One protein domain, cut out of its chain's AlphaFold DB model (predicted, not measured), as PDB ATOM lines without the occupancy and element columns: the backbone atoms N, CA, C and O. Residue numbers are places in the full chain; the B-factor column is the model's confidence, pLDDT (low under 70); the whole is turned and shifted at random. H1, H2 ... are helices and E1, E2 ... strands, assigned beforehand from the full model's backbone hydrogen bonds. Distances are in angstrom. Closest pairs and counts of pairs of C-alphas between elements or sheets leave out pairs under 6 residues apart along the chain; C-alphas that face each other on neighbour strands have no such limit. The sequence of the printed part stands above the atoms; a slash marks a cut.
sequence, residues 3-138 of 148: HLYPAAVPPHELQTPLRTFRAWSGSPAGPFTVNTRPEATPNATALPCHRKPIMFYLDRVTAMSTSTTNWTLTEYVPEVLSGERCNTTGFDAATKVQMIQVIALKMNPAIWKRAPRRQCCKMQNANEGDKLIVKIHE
ATOM      1  N   HIS A   3      69.929  55.321 -30.486       90.44
ATOM      2  CA  HIS A   3      69.561  54.207 -29.611       90.44
ATOM      3  C   HIS A   3      69.707  52.888 -30.367       90.44
ATOM      4  O   HIS A   3      69.035  52.699 -31.381       90.44
ATOM      5  N   LEU A   4      70.524  51.972 -29.852       89.50
ATOM      6  CA  LEU A   4      70.602  50.598 -30.342       89.50
ATOM      7  C   LEU A   4      69.854  49.679 -29.374       89.50
ATOM      8  O   LEU A   4      70.280  49.505 -28.235       89.50
ATOM      9  N   TYR A   5      68.730  49.109 -29.807       87.19
ATOM     10  CA  TYR A   5      67.949  48.184 -28.982       87.19
ATOM     11  C   TYR A   5      68.455  46.746 -29.174       87.19
ATOM     12  O   TYR A   5      68.427  46.258 -30.302       87.19
ATOM     13  N   PRO A   6      68.870  46.046 -28.100       84.00
ATOM     14  CA  PRO A   6      69.305  44.645 -28.166       84.00
ATOM     15  C   PRO A   6      68.199  43.648 -28.545       84.00
ATOM     16  O   PRO A   6      68.483  42.500 -28.879       84.00
ATOM     17  N   ALA A   7      66.938  44.074 -28.460       81.94
ATOM     18  CA  ALA A   7      65.757  43.303 -28.817       81.94
ATOM     19  C   ALA A   7      64.843  44.132 -29.728       81.94
ATOM     20  O   ALA A   7      64.825  45.362 -29.653       81.94
ATOM     21  N   ALA A   8      64.063  43.458 -30.575       82.56
ATOM     22  CA  ALA A   8      63.088  44.125 -31.429       82.56
ATOM     23  C   ALA A   8      62.026  44.838 -30.574       82.56
ATOM     24  O   ALA A   8      61.376  44.217 -29.733       82.56
ATOM     25  N   VAL A   9      61.846  46.141 -30.810       81.44
ATOM     26  CA  VAL A   9      60.804  46.954 -30.168       81.44
ATOM     27  C   VAL A   9      59.760  47.323 -31.219       81.44
ATOM     28  O   VAL A   9      60.132  47.841 -32.278       81.44
ATOM     29  N   PRO A  10      58.462  47.088 -30.965       83.81
ATOM     30  CA  PRO A  10      57.411  47.454 -31.903       83.81
ATOM     31  C   PRO A  10      57.436  48.954 -32.252       83.81
ATOM     32  O   PRO A  10      57.567  49.793 -31.354       83.81
ATOM     33  N   PRO A  11      57.230  49.339 -33.526       81.50
ATOM     34  CA  PRO A  11      57.258  50.745 -33.930       81.50
ATOM     35  C   PRO A  11      56.277  51.641 -33.168       81.50
ATOM     36  O   PRO A  11      56.582  52.809 -32.950       81.50
ATOM     37  N   HIS A  12      55.114  51.123 -32.755       81.50
ATOM     38  CA  HIS A  12      54.123  51.891 -31.995       81.50
ATOM     39  C   HIS A  12      54.622  52.272 -30.590       81.50
ATOM     40  O   HIS A  12      54.348  53.378 -30.134       81.50
ATOM     41  N   GLU A  13      55.428  51.427 -29.938       81.88
ATOM     42  CA  GLU A  13      56.075  51.773 -28.665       81.88
ATOM     43  C   GLU A  13      57.157  52.846 -28.859       81.88
ATOM     44  O   GLU A  13      57.338  53.724 -28.012       81.88
ATOM     45  N   LEU A  14      57.859  52.815 -29.998       82.50
ATOM     46  CA  LEU A  14      58.889  53.798 -30.345       82.50
ATOM     47  C   LEU A  14      58.325  55.176 -30.726       82.50
ATOM     48  O   LEU A  14      59.083  56.144 -30.713       82.50
ATOM     49  N   GLN A  15      57.022  55.288 -31.016       81.94
ATOM     50  CA  GLN A  15      56.367  56.583 -31.259       81.94
ATOM     51  C   GLN A  15      56.356  57.467 -30.011       81.94
ATOM     52  O   GLN A  15      56.407  58.689 -30.130       81.94
ATOM     53  N   THR A  16      56.317  56.855 -28.824       83.69
ATOM     54  CA  THR A  16      56.458  57.577 -27.559       83.69
ATOM     55  C   THR A  16      57.919  57.494 -27.109       83.69
ATOM     56  O   THR A  16      58.421  56.390 -26.863       83.69
ATOM     57  N   PRO A  17      58.639  58.624 -27.007       82.19
ATOM     58  CA  PRO A  17      60.060  58.613 -26.684       82.19
ATOM     59  C   PRO A  17      60.313  58.038 -25.288       82.19
ATOM     60  O   PRO A  17      59.521  58.238 -24.365       82.19
ATOM     61  N   LEU A  18      61.439  57.334 -25.128       81.56
ATOM     62  CA  LEU A  18      61.933  56.948 -23.805       81.56
ATOM     63  C   LEU A  18      62.180  58.216 -22.989       81.56
ATOM     64  O   LEU A  18      62.777  59.166 -23.496       81.56
ATOM     65  N   ARG A  19      61.716  58.241 -21.741       79.94
ATOM     66  CA  ARG A  19      62.060  59.325 -20.825       79.94
ATOM     67  C   ARG A  19      63.571  59.299 -20.591       79.94
ATOM     68  O   ARG A  19      64.074  58.277 -20.166       79.94
ATOM     69  N   THR A  20      64.266  60.401 -20.863       74.81
ATOM     70  CA  THR A  20      65.725  60.548 -20.648       74.81
ATOM     71  C   THR A  20      66.064  61.665 -19.659       74.81
ATOM     72  O   THR A  20      67.218  62.051 -19.501       74.81
ATOM     73  N   PHE A  21      65.046  62.229 -19.007       72.88
ATOM     74  CA  PHE A  21      65.165  63.351 -18.085       72.88
ATOM     75  C   PHE A  21      64.315  63.108 -16.837       72.88
ATOM     76  O   PHE A  21      63.302  62.402 -16.867       72.88
ATOM     77  N   ARG A  22      64.725  63.714 -15.724       71.88
ATOM     78  CA  ARG A  22      64.024  63.647 -14.439       71.88
ATOM     79  C   ARG A  22      63.612  65.041 -14.001       71.88
ATOM     80  O   ARG A  22      64.279  66.022 -14.321       71.88
ATOM     81  N   ALA A  23      62.498  65.123 -13.280       72.38
ATOM     82  CA  ALA A  23      62.092  66.375 -12.668       72.38
ATOM     83  C   ALA A  23      63.112  66.744 -11.588       72.38
ATOM     84  O   ALA A  23      63.542  65.874 -10.830       72.38
ATOM     85  N   TRP A  24      63.446  68.030 -11.483       72.06
ATOM     86  CA  TRP A  24      64.320  68.527 -10.416       72.06
ATOM     87  C   TRP A  24      63.786  68.166  -9.023       72.06
ATOM     88  O   TRP A  24      64.548  67.844  -8.121       72.06
ATOM     89  N   SER A  25      62.459  68.160  -8.859       73.94
ATOM     90  CA  SER A  25      61.785  67.795  -7.610       73.94
ATOM     91  C   SER A  25      61.882  66.309  -7.247       73.94
ATOM     92  O   SER A  25      61.382  65.912  -6.202       73.94
ATOM     93  N   GLY A  26      62.448  65.465  -8.116       66.50
ATOM     94  CA  GLY A  26      62.502  64.016  -7.919       66.50
ATOM     95  C   GLY A  26      61.164  63.296  -8.125       66.50
ATOM     96  O   GLY A  26      61.122  62.070  -8.035       66.50
ATOM     97  N   SER A  27      60.077  64.016  -8.440       66.56
ATOM     98  CA  SER A  27      58.772  63.396  -8.691       66.56
ATOM     99  C   SER A  27      58.816  62.485  -9.932       66.56
ATOM    100  O   SER A  27      59.247  62.931 -11.004       66.56
ATOM    101  N   PRO A  28      58.326  61.231  -9.839       59.66
ATOM    102  CA  PRO A  28      58.233  60.320 -10.979       59.66
ATOM    103  C   PRO A  28      57.215  60.789 -12.028       59.66
ATOM    104  O   PRO A  28      57.323  60.392 -13.189       59.66
ATOM    105  N   ALA A  29      56.278  61.654 -11.638       58.59
ATOM    106  CA  ALA A  29      55.321  62.339 -12.494       58.59
ATOM    107  C   ALA A  29      55.604  63.848 -12.419       58.59
ATOM    108  O   ALA A  29      55.005  64.581 -11.634       58.59
ATOM    109  N   GLY A  30      56.611  64.310 -13.161       60.03
ATOM    110  CA  GLY A  30      56.819  65.742 -13.382       60.03
ATOM    111  C   GLY A  30      55.779  66.309 -14.362       60.03
ATOM    112  O   GLY A  30      55.188  65.535 -15.119       60.03
ATOM    113  N   PRO A  31      55.568  67.639 -14.401       62.31
ATOM    114  CA  PRO A  31      54.619  68.312 -15.294       62.31
ATOM    115  C   PRO A  31      55.176  68.388 -16.724       62.31
ATOM    116  O   PRO A  31      55.391  69.464 -17.280       62.31
ATOM    117  N   PHE A  32      55.509  67.246 -17.313       67.12
ATOM    118  CA  PHE A  32      56.083  67.223 -18.647       67.12
ATOM    119  C   PHE A  32      54.971  67.410 -19.675       67.12
ATOM    120  O   PHE A  32      54.013  66.647 -19.719       67.12
ATOM    121  N   THR A  33      55.122  68.412 -20.537       72.12
ATOM    122  CA  THR A  33      54.212  68.685 -21.662       72.12
ATOM    123  C   THR A  33      54.337  67.657 -22.793       72.12
ATOM    124  O   THR A  33      53.626  67.742 -23.792       72.12
ATOM    125  N   VAL A  34      55.244  66.687 -22.648       75.38
ATOM    126  CA  VAL A  34      55.560  65.665 -23.644       75.38
ATOM    127  C   VAL A  34      55.344  64.287 -23.037       75.38
ATOM    128  O   VAL A  34      55.928  63.948 -22.005       75.38
ATOM    129  N   ASN A  35      54.544  63.468 -23.718       77.31
ATOM    130  CA  ASN A  35      54.375  62.065 -23.368       77.31
ATOM    131  C   ASN A  35      55.709  61.331 -23.528       77.31
ATOM    132  O   ASN A  35      56.336  61.373 -24.586       77.31
ATOM    133  N   THR A  36      56.133  60.639 -22.475       80.62
ATOM    134  CA  THR A  36      57.325  59.790 -22.484       80.62
ATOM    135  C   THR A  36      56.967  58.421 -21.938       80.62
ATOM    136  O   THR A  36      56.107  58.301 -21.063       80.62
ATOM    137  N   ARG A  37      57.615  57.371 -22.444       79.88
ATOM    138  CA  ARG A  37      57.480  56.041 -21.854       79.88
ATOM    139  C   ARG A  37      58.426  55.913 -20.650       79.88
ATOM    140  O   ARG A  37      59.542  56.444 -20.710       79.88
ATOM    141  N   PRO A  38      58.004  55.241 -19.566       70.00
ATOM    142  CA  PRO A  38      58.775  55.166 -18.327       70.00
ATOM    143  C   PRO A  38      60.175  54.571 -18.517       70.00
ATOM    144  O   PRO A  38      60.351  53.653 -19.312       70.00
ATOM    145  N   GLU A  39      61.146  55.022 -17.715       66.50
ATOM    146  CA  GLU A  39      62.451  54.348 -17.548       66.50
ATOM    147  C   GLU A  39      62.366  53.091 -16.663       66.50
ATOM    148  O   GLU A  39      63.382  52.433 -16.454       66.50
ATOM    149  N   ALA A  40      61.185  52.771 -16.121       54.47
ATOM    150  CA  ALA A  40      60.926  51.635 -15.240       54.47
ATOM    151  C   ALA A  40      59.479  51.140 -15.394       54.47
ATOM    152  O   ALA A  40      58.570  51.949 -15.563       54.47
ATOM    153  N   THR A  41      59.242  49.826 -15.356       55.88
ATOM    154  CA  THR A  41      57.870  49.284 -15.364       55.88
ATOM    155  C   THR A  41      57.165  49.578 -14.034       55.88
ATOM    156  O   THR A  41      57.846  49.773 -13.024       55.88
ATOM    157  N   PRO A  42      55.819  49.565 -13.978       41.53
ATOM    158  CA  PRO A  42      55.110  49.569 -12.700       41.53
ATOM    159  C   PRO A  42      55.654  48.424 -11.829       41.53
ATOM    160  O   PRO A  42      55.764  47.299 -12.314       41.53
ATOM    161  N   ASN A  43      56.041  48.719 -10.586       48.34
ATOM    162  CA  ASN A  43      56.661  47.797  -9.616       48.34
ATOM    163  C   ASN A  43      58.146  47.434  -9.835       48.34
ATOM    164  O   ASN A  43      58.670  46.609  -9.093       48.34
ATOM    165  N   ALA A  44      58.848  48.057 -10.788       53.84
ATOM    166  CA  ALA A  44      60.300  47.925 -10.926       53.84
ATOM    167  C   ALA A  44      60.999  49.276 -10.724       53.84
ATOM    168  O   ALA A  44      60.450  50.331 -11.026       53.84
ATOM    169  N   THR A  45      62.240  49.247 -10.242       56.66
ATOM    170  CA  THR A  45      63.089  50.440 -10.082       56.66
ATOM    171  C   THR A  45      63.759  50.878 -11.390       56.66
ATOM    172  O   THR A  45      64.215  52.016 -11.490       56.66
ATOM    173  N   ALA A  46      63.800  50.009 -12.409       62.31
ATOM    174  CA  ALA A  46      64.371  50.284 -13.728       62.31
ATOM    175  C   ALA A  46      63.747  49.404 -14.827       62.31
ATOM    176  O   ALA A  46      63.172  48.353 -14.547       62.31
ATOM    177  N   LEU A  47      63.881  49.821 -16.092       67.12
ATOM    178  CA  LEU A  47      63.518  49.025 -17.263       67.12
ATOM    179  C   LEU A  47      64.284  47.697 -17.186       67.12
ATOM    180  O   LEU A  47      65.488  47.732 -16.896       67.12
ATOM    181  N   PRO A  48      63.649  46.549 -17.481       72.25
ATOM    182  CA  PRO A  48      64.372  45.293 -17.606       72.25
ATOM    183  C   PRO A  48      65.565  45.482 -18.541       72.25
ATOM    184  O   PRO A  48      65.425  46.101 -19.597       72.25
ATOM    185  N   CYS A  49      66.736  44.984 -18.150       72.50
ATOM    186  CA  CYS A  49      67.982  45.308 -18.841       72.50
ATOM    187  C   CYS A  49      67.939  44.943 -20.349       72.50
ATOM    188  O   CYS A  49      68.444  45.704 -21.168       72.50
ATOM    189  N   HIS A  50      67.198  43.898 -20.750       71.38
ATOM    190  CA  HIS A  50      67.000  43.514 -22.160       71.38
ATOM    191  C   HIS A  50      66.182  44.525 -22.992       71.38
ATOM    192  O   HIS A  50      66.200  44.469 -24.218       71.38
ATOM    193  N   ARG A  51      65.447  45.442 -22.346       75.38
ATOM    194  CA  ARG A  51      64.686  46.518 -23.005       75.38
ATOM    195  C   ARG A  51      65.435  47.849 -23.038       75.38
ATOM    196  O   ARG A  51      64.971  48.780 -23.699       75.38
ATOM    197  N   LYS A  52      66.547  47.977 -22.308       79.00
ATOM    198  CA  LYS A  52      67.333  49.213 -22.296       79.00
ATOM    199  C   LYS A  52      68.133  49.322 -23.600       79.00
ATOM    200  O   LYS A  52      68.839  48.374 -23.944       79.00
ATOM    201  N   PRO A  53      68.033  50.444 -24.332       86.94
ATOM    202  CA  PRO A  53      68.904  50.671 -25.471       86.94
ATOM    203  C   PRO A  53      70.334  50.953 -25.004       86.94
ATOM    204  O   PRO A  53      70.548  51.561 -23.956       86.94
ATOM    205  N   ILE A  54      71.304  50.568 -25.826       87.94
ATOM    206  CA  ILE A  54      72.666  51.085 -25.736       87.94
ATOM    207  C   ILE A  54      72.658  52.473 -26.375       87.94
ATOM    208  O   ILE A  54      72.194  52.655 -27.508       87.94
ATOM    209  N   MET A  55      73.126  53.458 -25.617       88.75
ATOM    210  CA  MET A  55      73.153  54.858 -26.021       88.75
ATOM    211  C   MET A  55      74.423  55.133 -26.815       88.75
ATOM    212  O   MET A  55      75.508  54.763 -26.382       88.75
ATOM    213  N   PHE A  56      74.290  55.794 -27.962       93.38
ATOM    214  CA  PHE A  56      75.414  56.247 -28.776       93.38
ATOM    215  C   PHE A  56      75.368  57.774 -28.923       93.38
ATOM    216  O   PHE A  56      74.347  58.356 -29.319       93.38
ATOM    217  N   TYR A  57      76.479  58.437 -28.615       94.25
ATOM    218  CA  TYR A  57      76.618  59.891 -28.662       94.25
ATOM    219  C   TYR A  57      77.397  60.329 -29.888       94.25
ATOM    220  O   TYR A  57      78.179  59.566 -30.443       94.25
ATOM    221  N   LEU A  58      77.104  61.542 -30.356       96.00
ATOM    222  CA  LEU A  58      77.737  62.082 -31.553       96.00
ATOM    223  C   LEU A  58      79.217  62.319 -31.263       96.00
ATOM    224  O   LEU A  58      79.530  63.051 -30.330       96.00
ATOM    225  N   ASP A  59      80.077  61.729 -32.081       96.31
ATOM    226  CA  ASP A  59      81.527  61.893 -32.007       96.31
ATOM    227  C   ASP A  59      82.010  62.849 -33.101       96.31
ATOM    228  O   ASP A  59      82.614  63.887 -32.829       96.31
ATOM    229  N   ARG A  60      81.643  62.561 -34.357       95.94
ATOM    230  CA  ARG A  60      82.117  63.325 -35.515       95.94
ATOM    231  C   ARG A  60      81.027  63.588 -36.542       95.94
ATOM    232  O   ARG A  60      80.124  62.781 -36.757       95.94
ATOM    233  N   VAL A  61      81.143  64.729 -37.220       94.81
ATOM    234  CA  VAL A  61      80.323  65.099 -38.377       94.81
ATOM    235  C   VAL A  61      81.241  65.404 -39.551       94.81
ATOM    236  O   VAL A  61      82.145  66.228 -39.438       94.81
ATOM    237  N   THR A  62      80.983  64.769 -40.689       94.56
ATOM    238  CA  THR A  62      81.710  64.993 -41.937       94.56
ATOM    239  C   THR A  62      80.722  65.348 -43.043       94.56
ATOM    240  O   THR A  62      79.791  64.595 -43.337       94.56
ATOM    241  N   ALA A  63      80.915  66.511 -43.664       90.94
ATOM    242  CA  ALA A  63      80.180  66.887 -44.865       90.94
ATOM    243  C   ALA A  63      80.799  66.183 -46.077       90.94
ATOM    244  O   ALA A  63      82.012  66.215 -46.266       90.94
ATOM    245  N   MET A  64      79.960  65.560 -46.899       86.94
ATOM    246  CA  MET A  64      80.386  64.876 -48.116       86.94
ATOM    247  C   MET A  64      79.568  65.419 -49.280       86.94
ATOM    248  O   MET A  64      78.354  65.551 -49.174       86.94
ATOM    249  N   SER A  65      80.201  65.739 -50.398       83.38
ATOM    250  CA  SER A  65      79.505  66.305 -51.554       83.38
ATOM    251  C   SER A  65      80.001  65.671 -52.837       83.38
ATOM    252  O   SER A  65      81.206  65.521 -53.032       83.38
ATOM    253  N   THR A  66      79.076  65.349 -53.726       79.62
ATOM    254  CA  THR A  66      79.353  65.142 -55.148       79.62
ATOM    255  C   THR A  66      78.969  66.405 -55.918       79.62
ATOM    256  O   THR A  66      78.380  67.326 -55.350       79.62
ATOM    257  N   SER A  67      79.259  66.458 -57.221       74.19
ATOM    258  CA  SER A  67      78.870  67.587 -58.084       74.19
ATOM    259  C   SER A  67      77.365  67.888 -58.069       74.19
ATOM    260  O   SER A  67      76.964  69.016 -58.335       74.19
ATOM    261  N   THR A  68      76.529  66.898 -57.744       76.25
ATOM    262  CA  THR A  68      75.064  66.998 -57.789       76.25
ATOM    263  C   THR A  68      74.384  66.840 -56.433       76.25
ATOM    264  O   THR A  68      73.219  67.203 -56.299       76.25
ATOM    265  N   THR A  69      75.057  66.272 -55.422       79.88
ATOM    266  CA  THR A  69      74.382  65.839 -54.190       79.88
ATOM    267  C   THR A  69      75.228  66.052 -52.940       79.88
ATOM    268  O   THR A  69      76.372  65.612 -52.864       79.88
ATOM    269  N   ASN A  70      74.629  66.651 -51.910       87.12
ATOM    270  CA  ASN A  70      75.252  66.829 -50.601       87.12
ATOM    271  C   ASN A  70      74.742  65.780 -49.609       87.12
ATOM    272  O   ASN A  70      73.537  65.576 -49.459       87.12
ATOM    273  N   TRP A  71      75.670  65.167 -48.889       89.56
ATOM    274  CA  TRP A  71      75.459  64.151 -47.870       89.56
ATOM    275  C   TRP A  71      76.143  64.571 -46.568       89.56
ATOM    276  O   TRP A  71      77.041  65.416 -46.530       89.56
ATOM    277  N   THR A  72      75.709  63.978 -45.470       92.06
ATOM    278  CA  THR A  72      76.334  64.127 -44.163       92.06
ATOM    279  C   THR A  72      76.577  62.741 -43.598       92.06
ATOM    280  O   THR A  72      75.664  61.917 -43.553       92.06
ATOM    281  N   LEU A  73      77.823  62.494 -43.207       93.38
ATOM    282  CA  LEU A  73      78.227  61.341 -42.425       93.38
ATOM    283  C   LEU A  73      78.330  61.787 -40.968       93.38
ATOM    284  O   LEU A  73      79.115  62.682 -40.654       93.38
ATOM    285  N   THR A  74      77.550  61.175 -40.088       94.88
ATOM    286  CA  THR A  74      77.686  61.344 -38.642       94.88
ATOM    287  C   THR A  74      78.139  60.042 -38.004       94.88
ATOM    288  O   THR A  74      77.619  58.970 -38.309       94.88
ATOM    289  N   GLU A  75      79.134  60.135 -37.136       95.81
ATOM    290  CA  GLU A  75      79.716  59.004 -36.423       95.81
ATOM    291  C   GLU A  75      79.308  59.097 -34.959       95.81
ATOM    292  O   GLU A  75      79.339  60.178 -34.364       95.81
ATOM    293  N   TYR A  76      78.891  57.970 -34.394       96.31
ATOM    294  CA  TYR A  76      78.471  57.879 -33.008       96.31
ATOM    295  C   TYR A  76      79.221  56.765 -32.291       96.31
ATOM    296  O   TYR A  76      79.351  55.663 -32.828       96.31
ATOM    297  N   VAL A  77      79.639  57.047 -31.063       94.94
ATOM    298  CA  VAL A  77      80.340  56.117 -30.169       94.94
ATOM    299  C   VAL A  77      79.443  55.758 -28.982       94.94
ATOM    300  O   VAL A  77      78.631  56.594 -28.567       94.94
ATOM    301  N   PRO A  78      79.521  54.525 -28.457       91.38
ATOM    302  CA  PRO A  78      78.668  54.092 -27.365       91.38
ATOM    303  C   PRO A  78      79.027  54.823 -26.072       91.38
ATOM    304  O   PRO A  78      80.175  55.198 -25.832       91.38
ATOM    305  N   GLU A  79      78.035  54.984 -25.207       86.81
ATOM    306  CA  GLU A  79      78.268  55.313 -23.809       86.81
ATOM    307  C   GLU A  79      79.157  54.248 -23.163       86.81
ATOM    308  O   GLU A  79      79.005  53.051 -23.431       86.81
ATOM    309  N   VAL A  80      80.064  54.668 -22.281       76.81
ATOM    310  CA  VAL A  80      80.849  53.724 -21.483       76.81
ATOM    311  C   VAL A  80      79.889  52.975 -20.561       76.81
ATOM    312  O   VAL A  80      79.393  53.518 -19.577       76.81
ATOM    313  N   LEU A  81      79.612  51.713 -20.891       67.31
ATOM    314  CA  LEU A  81      78.744  50.854 -20.094       67.31
ATOM    315  C   LEU A  81      79.443  50.520 -18.768       67.31
ATOM    316  O   LEU A  81      80.305  49.645 -18.719       67.31
ATOM    317  N   SER A  82      79.065  51.205 -17.689       55.47
ATOM    318  CA  SER A  82      79.581  50.974 -16.329       55.47
ATOM    319  C   SER A  82      78.704  50.034 -15.480       55.47
ATOM    320  O   SER A  82      78.900  49.937 -14.271       55.47
ATOM    321  N   GLY A  83      77.739  49.332 -16.089       57.22
ATOM    322  CA  GLY A  83      76.745  48.498 -15.396       57.22
ATOM    323  C   GLY A  83      76.757  47.012 -15.772       57.22
ATOM    324  O   GLY A  83      77.472  46.584 -16.679       57.22
ATOM    325  N   GLU A  84      75.930  46.225 -15.074       57.34
ATOM    326  CA  GLU A  84      75.740  44.792 -15.335       57.34
ATOM    327  C   GLU A  84      75.314  44.536 -16.786       57.34
ATOM    328  O   GLU A  84      74.325  45.086 -17.282       57.34
ATOM    329  N   ARG A  85      76.069  43.673 -17.472       64.88
ATOM    330  CA  ARG A  85      75.719  43.200 -18.810       64.88
ATOM    331  C   ARG A  85      74.546  42.236 -18.704       64.88
ATOM    332  O   ARG A  85      74.569  41.304 -17.902       64.88
ATOM    333  N   CYS A  86      73.538  42.432 -19.544       69.31
ATOM    334  CA  CYS A  86      72.475  41.452 -19.685       69.31
ATOM    335  C   CYS A  86      73.016  40.167 -20.299       69.31
ATOM    336  O   CYS A  86      73.536  40.198 -21.410       69.31
ATOM    337  N   ASN A  87      72.808  39.035 -19.628       65.19
ATOM    338  CA  ASN A  87      73.154  37.721 -20.163       65.19
ATOM    339  C   ASN A  87      72.085  37.249 -21.170       65.19
ATOM    340  O   ASN A  87      71.254  36.391 -20.875       65.19
ATOM    341  N   THR A  88      72.036  37.899 -22.335       67.81
ATOM    342  CA  THR A  88      71.108  37.585 -23.432       67.81
ATOM    343  C   THR A  88      71.817  37.753 -24.772       67.81
ATOM    344  O   THR A  88      72.500  38.755 -24.978       67.81
ATOM    345  N   THR A  89      71.598  36.833 -25.713       65.94
ATOM    346  CA  THR A  89      72.319  36.766 -27.001       65.94
ATOM    347  C   THR A  89      72.267  38.060 -27.826       65.94
ATOM    348  O   THR A  89      73.264  38.445 -28.434       65.94
ATOM    349  N   GLY A  90      71.134  38.773 -27.826       69.56
ATOM    350  CA  GLY A  90      71.000  40.064 -28.516       69.56
ATOM    351  C   GLY A  90      71.835  41.189 -27.892       69.56
ATOM    352  O   GLY A  90      72.322  42.073 -28.598       69.56
ATOM    353  N   PHE A  91      72.065  41.137 -26.579       78.06
ATOM    354  CA  PHE A  91      72.880  42.111 -25.851       78.06
ATOM    355  C   PHE A  91      74.373  41.929 -26.140       78.06
ATOM    356  O   PHE A  91      75.080  42.911 -26.369       78.06
ATOM    357  N   ASP A  92      74.843  40.685 -26.233       80.12
ATOM    358  CA  ASP A  92      76.233  40.389 -26.603       80.12
ATOM    359  C   ASP A  92      76.559  40.848 -28.027       80.12
ATOM    360  O   ASP A  92      77.656  41.333 -28.295       80.12
ATOM    361  N   ALA A  93      75.609  40.729 -28.957       82.19
ATOM    362  CA  ALA A  93      75.778  41.254 -30.308       82.19
ATOM    363  C   ALA A  93      75.797  42.792 -30.319       82.19
ATOM    364  O   ALA A  93      76.681  43.393 -30.927       82.19
ATOM    365  N   ALA A  94      74.860  43.435 -29.616       84.06
ATOM    366  CA  ALA A  94      74.759  44.892 -29.576       84.06
ATOM    367  C   ALA A  94      75.971  45.560 -28.897       84.06
ATOM    368  O   ALA A  94      76.402  46.624 -29.328       84.06
ATOM    369  N   THR A  95      76.553  44.928 -27.873       83.81
ATOM    370  CA  THR A  95      77.741  45.440 -27.162       83.81
ATOM    371  C   THR A  95      79.045  45.328 -27.950       83.81
ATOM    372  O   THR A  95      80.009  46.010 -27.611       83.81
ATOM    373  N   LYS A  96      79.090  44.515 -29.014       87.50
ATOM    374  CA  LYS A  96      80.238  44.472 -29.935       87.50
ATOM    375  C   LYS A  96      80.296  45.685 -30.861       87.50
ATOM    376  O   LYS A  96      81.356  45.954 -31.414       87.50
ATOM    377  N   VAL A  97      79.187  46.411 -31.025       89.69
ATOM    378  CA  VAL A  97      79.139  47.613 -31.860       89.69
ATOM    379  C   VAL A  97      79.859  48.755 -31.141       89.69
ATOM    380  O   VAL A  97      79.386  49.270 -30.132       89.69
ATOM    381  N   GLN A  98      81.000  49.166 -31.683       91.94
ATOM    382  CA  GLN A  98      81.836  50.256 -31.184       91.94
ATOM    383  C   GLN A  98      81.571  51.576 -31.913       91.94
ATOM    384  O   GLN A  98      81.872  52.643 -31.383       91.94
ATOM    385  N   MET A  99      80.993  51.530 -33.117       93.31
ATOM    386  CA  MET A  99      80.691  52.735 -33.886       93.31
ATOM    387  C   MET A  99      79.442  52.571 -34.749       93.31
ATOM    388  O   MET A  99      79.264  51.572 -35.445       93.31
ATOM    389  N   ILE A 100      78.606  53.608 -34.771       95.56
ATOM    390  CA  ILE A 100      77.503  53.734 -35.725       95.56
ATOM    391  C   ILE A 100      77.810  54.891 -36.666       95.56
ATOM    392  O   ILE A 100      77.985  56.025 -36.232       95.56
ATOM    393  N   GLN A 101      77.837  54.615 -37.965       95.12
ATOM    394  CA  GLN A 101      77.916  55.628 -39.007       95.12
ATOM    395  C   GLN A 101      76.550  55.827 -39.642       95.12
ATOM    396  O   GLN A 101      75.984  54.894 -40.204       95.12
ATOM    397  N   VAL A 102      76.038  57.049 -39.606       94.25
ATOM    398  CA  VAL A 102      74.796  57.415 -40.281       94.25
ATOM    399  C   VAL A 102      75.131  58.280 -41.487       94.25
ATOM    400  O   VAL A 102      75.687  59.366 -41.356       94.25
ATOM    401  N   ILE A 103      74.785  57.789 -42.673       92.62
ATOM    402  CA  ILE A 103      74.918  58.518 -43.932       92.62
ATOM    403  C   ILE A 103      73.527  58.987 -44.332       92.62
ATOM    404  O   ILE A 103      72.665  58.172 -44.660       92.62
ATOM    405  N   ALA A 104      73.313  60.294 -44.339       90.25
ATOM    406  CA  ALA A 104      72.049  60.893 -44.744       90.25
ATOM    407  C   ALA A 104      72.275  61.932 -45.840       90.25
ATOM    408  O   ALA A 104      73.295  62.622 -45.863       90.25
ATOM    409  N   LEU A 105      71.307  62.071 -46.748       86.94
ATOM    410  CA  LEU A 105      71.243  63.250 -47.609       86.94
ATOM    411  C   LEU A 105      71.148  64.493 -46.728       86.94
ATOM    412  O   LEU A 105      70.444  64.482 -45.715       86.94
ATOM    413  N   LYS A 106      71.825  65.576 -47.127       80.88
ATOM    414  CA  LYS A 106      71.652  66.866 -46.462       80.88
ATOM    415  C   LYS A 106      70.165  67.205 -46.504       80.88
ATOM    416  O   LYS A 106      69.596  67.390 -47.580       80.88
ATOM    417  N   MET A 107      69.536  67.206 -45.333       70.69
ATOM    418  CA  MET A 107      68.082  67.209 -45.244       70.69
ATOM    419  C   MET A 107      67.530  68.487 -45.873       70.69
ATOM    420  O   MET A 107      67.832  69.591 -45.422       70.69
ATOM    421  N   ASN A 108      66.712  68.337 -46.916       71.31
ATOM    422  CA  ASN A 108      65.980  69.457 -47.484       71.31
ATOM    423  C   ASN A 108      64.937  69.927 -46.449       71.31
ATOM    424  O   ASN A 108      64.096  69.118 -46.042       71.31
ATOM    425  N   PRO A 109      64.934  71.208 -46.031       76.38
ATOM    426  CA  PRO A 109      63.949  71.736 -45.085       76.38
ATOM    427  C   PRO A 109      62.488  71.489 -45.499       76.38
ATOM    428  O   PRO A 109      61.614  71.368 -44.644       76.38
ATOM    429  N   ALA A 110      62.204  71.345 -46.797       76.06
ATOM    430  CA  ALA A 110      60.870  71.016 -47.294       76.06
ATOM    431  C   ALA A 110      60.365  69.630 -46.843       76.06
ATOM    432  O   ALA A 110      59.156  69.438 -46.727       76.06
ATOM    433  N   ILE A 111      61.261  68.681 -46.533       69.50
ATOM    434  CA  ILE A 111      60.897  67.335 -46.052       69.50
ATOM    435  C   ILE A 111      60.135  67.414 -44.722       69.50
ATOM    436  O   ILE A 111      59.209  66.641 -44.499       69.50
ATOM    437  N   TRP A 112      60.441  68.398 -43.871       69.44
ATOM    438  CA  TRP A 112      59.782  68.597 -42.573       69.44
ATOM    439  C   TRP A 112      58.287  68.921 -42.696       69.44
ATOM    440  O   TRP A 112      57.524  68.705 -41.753       69.44
ATOM    441  N   LYS A 113      57.869  69.428 -43.862       76.69
ATOM    442  CA  LYS A 113      56.478  69.775 -44.170       76.69
ATOM    443  C   LYS A 113      55.671  68.588 -44.713       76.69
ATOM    444  O   LYS A 113      54.460  68.715 -44.854       76.69
ATOM    445  N   ARG A 114      56.307  67.451 -45.026       70.56
ATOM    446  CA  ARG A 114      55.631  66.248 -45.542       70.56
ATOM    447  C   ARG A 114      55.130  65.360 -44.395       70.56
ATOM    448  O   ARG A 114      55.782  65.236 -43.358       70.56
ATOM    449  N   ALA A 115      53.988  64.711 -44.604       66.25
ATOM    450  CA  ALA A 115      53.479  63.626 -43.768       66.25
ATOM    451  C   ALA A 115      53.354  62.349 -44.622       66.25
ATOM    452  O   ALA A 115      52.919  62.466 -45.769       66.25
ATOM    453  N   PRO A 116      53.708  61.154 -44.106       65.06
ATOM    454  CA  PRO A 116      54.296  60.868 -42.792       65.06
ATOM    455  C   PRO A 116      55.799  61.200 -42.721       65.06
ATOM    456  O   PRO A 116      56.534  61.059 -43.691       65.06
ATOM    457  N   ARG A 117      56.288  61.603 -41.540       70.94
ATOM    458  CA  ARG A 117      57.692  62.012 -41.303       70.94
ATOM    459  C   ARG A 117      58.665  60.826 -41.164       70.94
ATOM    460  O   ARG A 117      59.588  60.879 -40.356       70.94
ATOM    461  N   ARG A 118      58.429  59.725 -41.883       73.94
ATOM    462  CA  ARG A 118      59.290  58.533 -41.845       73.94
ATOM    463  C   ARG A 118      60.295  58.596 -42.989       73.94
ATOM    464  O   ARG A 118      59.938  58.938 -44.111       73.94
ATOM    465  N   GLN A 119      61.547  58.272 -42.688       80.00
ATOM    466  CA  GLN A 119      62.582  58.045 -43.691       80.00
ATOM    467  C   GLN A 119      62.938  56.564 -43.682       80.00
ATOM    468  O   GLN A 119      62.910  55.927 -42.628       80.00
ATOM    469  N   CYS A 120      63.257  56.030 -44.854       86.31
ATOM    470  CA  CYS A 120      63.680  54.649 -44.992       86.31
ATOM    471  C   CYS A 120      65.194  54.566 -44.820       86.31
ATOM    472  O   CYS A 120      65.925  55.541 -45.030       86.31
ATOM    473  N   CYS A 121      65.672  53.406 -44.383       89.62
ATOM    474  CA  CYS A 121      67.090  53.189 -44.187       89.62
ATOM    475  C   CYS A 121      67.516  51.793 -44.624       89.62
ATOM    476  O   CYS A 121      66.745  50.836 -44.590       89.62
ATOM    477  N   LYS A 122      68.790  51.686 -44.995       91.62
ATOM    478  CA  LYS A 122      69.474  50.422 -45.245       91.62
ATOM    479  C   LYS A 122      70.616  50.270 -44.252       91.62
ATOM    480  O   LYS A 122      71.456  51.165 -44.145       91.62
ATOM    481  N   MET A 123      70.653  49.137 -43.560       89.94
ATOM    482  CA  MET A 123      71.743  48.788 -42.650       89.94
ATOM    483  C   MET A 123      72.750  47.869 -43.337       89.94
ATOM    484  O   MET A 123      72.370  46.988 -44.108       89.94
ATOM    485  N   GLN A 124      74.030  48.098 -43.072       88.81
ATOM    486  CA  GLN A 124      75.147  47.288 -43.545       88.81
ATOM    487  C   GLN A 124      76.168  47.158 -42.415       88.81
ATOM    488  O   GLN A 124      76.500  48.149 -41.764       88.81
ATOM    489  N   ASN A 125      76.671  45.946 -42.197       80.56
ATOM    490  CA  ASN A 125      77.790  45.726 -41.286       80.56
ATOM    491  C   ASN A 125      79.090  46.059 -42.021       80.56
ATOM    492  O   ASN A 125      79.238  45.715 -43.195       80.56
ATOM    493  N   ALA A 126      80.029  46.715 -41.342       75.44
ATOM    494  CA  ALA A 126      81.401  46.762 -41.822       75.44
ATOM    495  C   ALA A 126      82.035  45.365 -41.733       75.44
ATOM    496  O   ALA A 126      81.575  44.512 -40.970       75.44
ATOM    497  N   ASN A 127      83.113  45.148 -42.488       67.88
ATOM    498  CA  ASN A 127      83.790  43.850 -42.590       67.88
ATOM    499  C   ASN A 127      84.210  43.258 -41.227       67.88
ATOM    500  O   ASN A 127      84.287  42.041 -41.103       67.88
ATOM    501  N   GLU A 128      84.447  44.100 -40.215       69.81
ATOM    502  CA  GLU A 128      84.941  43.712 -38.885       69.81
ATOM    503  C   GLU A 128      83.823  43.575 -37.822       69.81
ATOM    504  O   GLU A 128      84.065  43.126 -36.706       69.81
ATOM    505  N   GLY A 129      82.560  43.871 -38.172       67.81
ATOM    506  CA  GLY A 129      81.377  43.644 -37.319       67.81
ATOM    507  C   GLY A 129      81.242  44.553 -36.085       67.81
ATOM    508  O   GLY A 129      80.197  44.554 -35.437       67.81
ATOM    509  N   ASP A 130      82.257  45.357 -35.787       85.50
ATOM    510  CA  ASP A 130      82.296  46.384 -34.742       85.50
ATOM    511  C   ASP A 130      81.607  47.696 -35.158       85.50
ATOM    512  O   ASP A 130      81.280  48.544 -34.327       85.50
ATOM    513  N   LYS A 131      81.361  47.865 -36.456       90.69
ATOM    514  CA  LYS A 131      80.851  49.099 -37.040       90.69
ATOM    515  C   LYS A 131      79.582  48.866 -37.847       90.69
ATOM    516  O   LYS A 131      79.547  48.070 -38.789       90.69
ATOM    517  N   LEU A 132      78.545  49.624 -37.503       92.94
ATOM    518  CA  LEU A 132      77.242  49.588 -38.158       92.94
ATOM    519  C   LEU A 132      77.067  50.814 -39.057       92.94
ATOM    520  O   LEU A 132      77.132  51.950 -38.588       92.94
ATOM    521  N   ILE A 133      76.804  50.594 -40.343       94.12
ATOM    522  CA  ILE A 133      76.554  51.658 -41.316       94.12
ATOM    523  C   ILE A 133      75.056  51.722 -41.606       94.12
ATOM    524  O   ILE A 133      74.459  50.779 -42.126       94.12
ATOM    525  N   VAL A 134      74.449  52.866 -41.310       94.19
ATOM    526  CA  VAL A 134      73.039  53.165 -41.548       94.19
ATOM    527  C   VAL A 134      72.944  54.222 -42.639       94.19
ATOM    528  O   VAL A 134      73.320  55.375 -42.441       94.19
ATOM    529  N   LYS A 135      72.420  53.853 -43.807       92.56
ATOM    530  CA  LYS A 135      72.179  54.798 -44.903       92.56
ATOM    531  C   LYS A 135      70.712  55.197 -44.930       92.56
ATOM    532  O   LYS A 135      69.864  54.356 -45.208       92.56
ATOM    533  N   ILE A 136      70.427  56.467 -44.673       90.06
ATOM    534  CA  ILE A 136      69.083  57.046 -44.722       90.06
ATOM    535  C   ILE A 136      68.804  57.558 -46.136       90.06
ATOM    536  O   ILE A 136      69.644  58.218 -46.751       90.06
ATOM    537  N   HIS A 137      67.613  57.265 -46.647       86.06
ATOM    538  CA  HIS A 137      67.146  57.724 -47.948       86.06
ATOM    539  C   HIS A 137      65.632  57.965 -47.956       86.06
ATOM    540  O   HIS A 137      64.909  57.642 -47.011       86.06
ATOM    541  N   GLU A 138      65.147  58.569 -49.039       82.12
ATOM    542  CA  GLU A 138      63.711  58.651 -49.290       82.12
ATOM    543  C   GLU A 138      63.144  57.243 -49.492       82.12
ATOM    544  O   GLU A 138      63.766  56.405 -50.152       82.12
TER     545      GLU A 138
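What this domain is: This is residues 3 to 138 of the 148 residues of the protein "Fringe protein, putative, expressed" of Oryza sativa subsp. japonica (UniProt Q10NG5). What does the model look like? One twisted sheet of five strands makes a slab, and a large loop of residues 15 to 53, with short H1 before it, spreads out beyond the end where E1 begins. H2 and H3 are short helices off the sheet. How is it built? The printed part has 136 residues, under half in named elements, in the order H1 E1 E2 H2 E3 H3 E4 E5; the class is mixed, helices and strands, and the mixed sheet runs E1 E2 E3 E5 E4. It is only just loose, close to compact, with a radius of gyration of the C-alphas of 17.5 A and spans of 56 by 39 by 27 A.

How they stand to each other: What comes first? Residues 3 to 4 pair antiparallel with residues 54 to 55 of E1, residues 54 to 65, an edge strand that bends by 59 degrees at residue 59. H1, residues 11 to 14, is not on the sheet. How do the strands pair? E1 and E2, residues 70 to 78, form an antiparallel hairpin at 155 degrees, with N 62 and O 73 2.8 A apart, within hydrogen-bond range. E3, residues 99 to 105, is antiparallel to E2 at 160 degrees, with N 74 to O 102 at 2.9 A, and parallel to E5, residues 131 to 137, at 16 degrees, with N 103 to O 134 at 2.8 A. E4, residues 120 to 125, an edge strand, forms an antiparallel hairpin with E5 at 158 degrees, with N 122 to O 135 at 2.9 A. Where are the other helices? H2, residues 89 to 95, is only just not on the sheet, with 4 pairs of C-alphas within 10 A; H3, residues 109 to 113, is not on it. H2 has every O i to N i+4 pair within range, H3 0 of 1 but 2 of 2 O i to N i+3 pairs, and H1 is too short for an O i to N i+4 pair.

Where its parts are: Where do the elements begin and end? H1 begins at C-alpha 11, (57.258, 50.745, -33.930), and E5 ends at C-alpha 137, (67.146, 57.724, -47.948). How long are the strands? From first to last C-alpha E1 is 30.7 A, E2 26.7 A, E3 19.7 A, E4 17.1 A and E5 19.5 A.

The domain as a whole: How far does it reach? The two C-alphas farthest apart, those of Asn 43 and Ser 67, are 56.9 A apart; residues 112 to 117 stand free. Is it whole and sure? The printed part has no cut, and the link from H1 to E1, 39 residues, is long. The mean pLDDT of the printed part is 78.9, with 33 residues under 70, among them 26 to 32, 39 to 47 and 81 to 90.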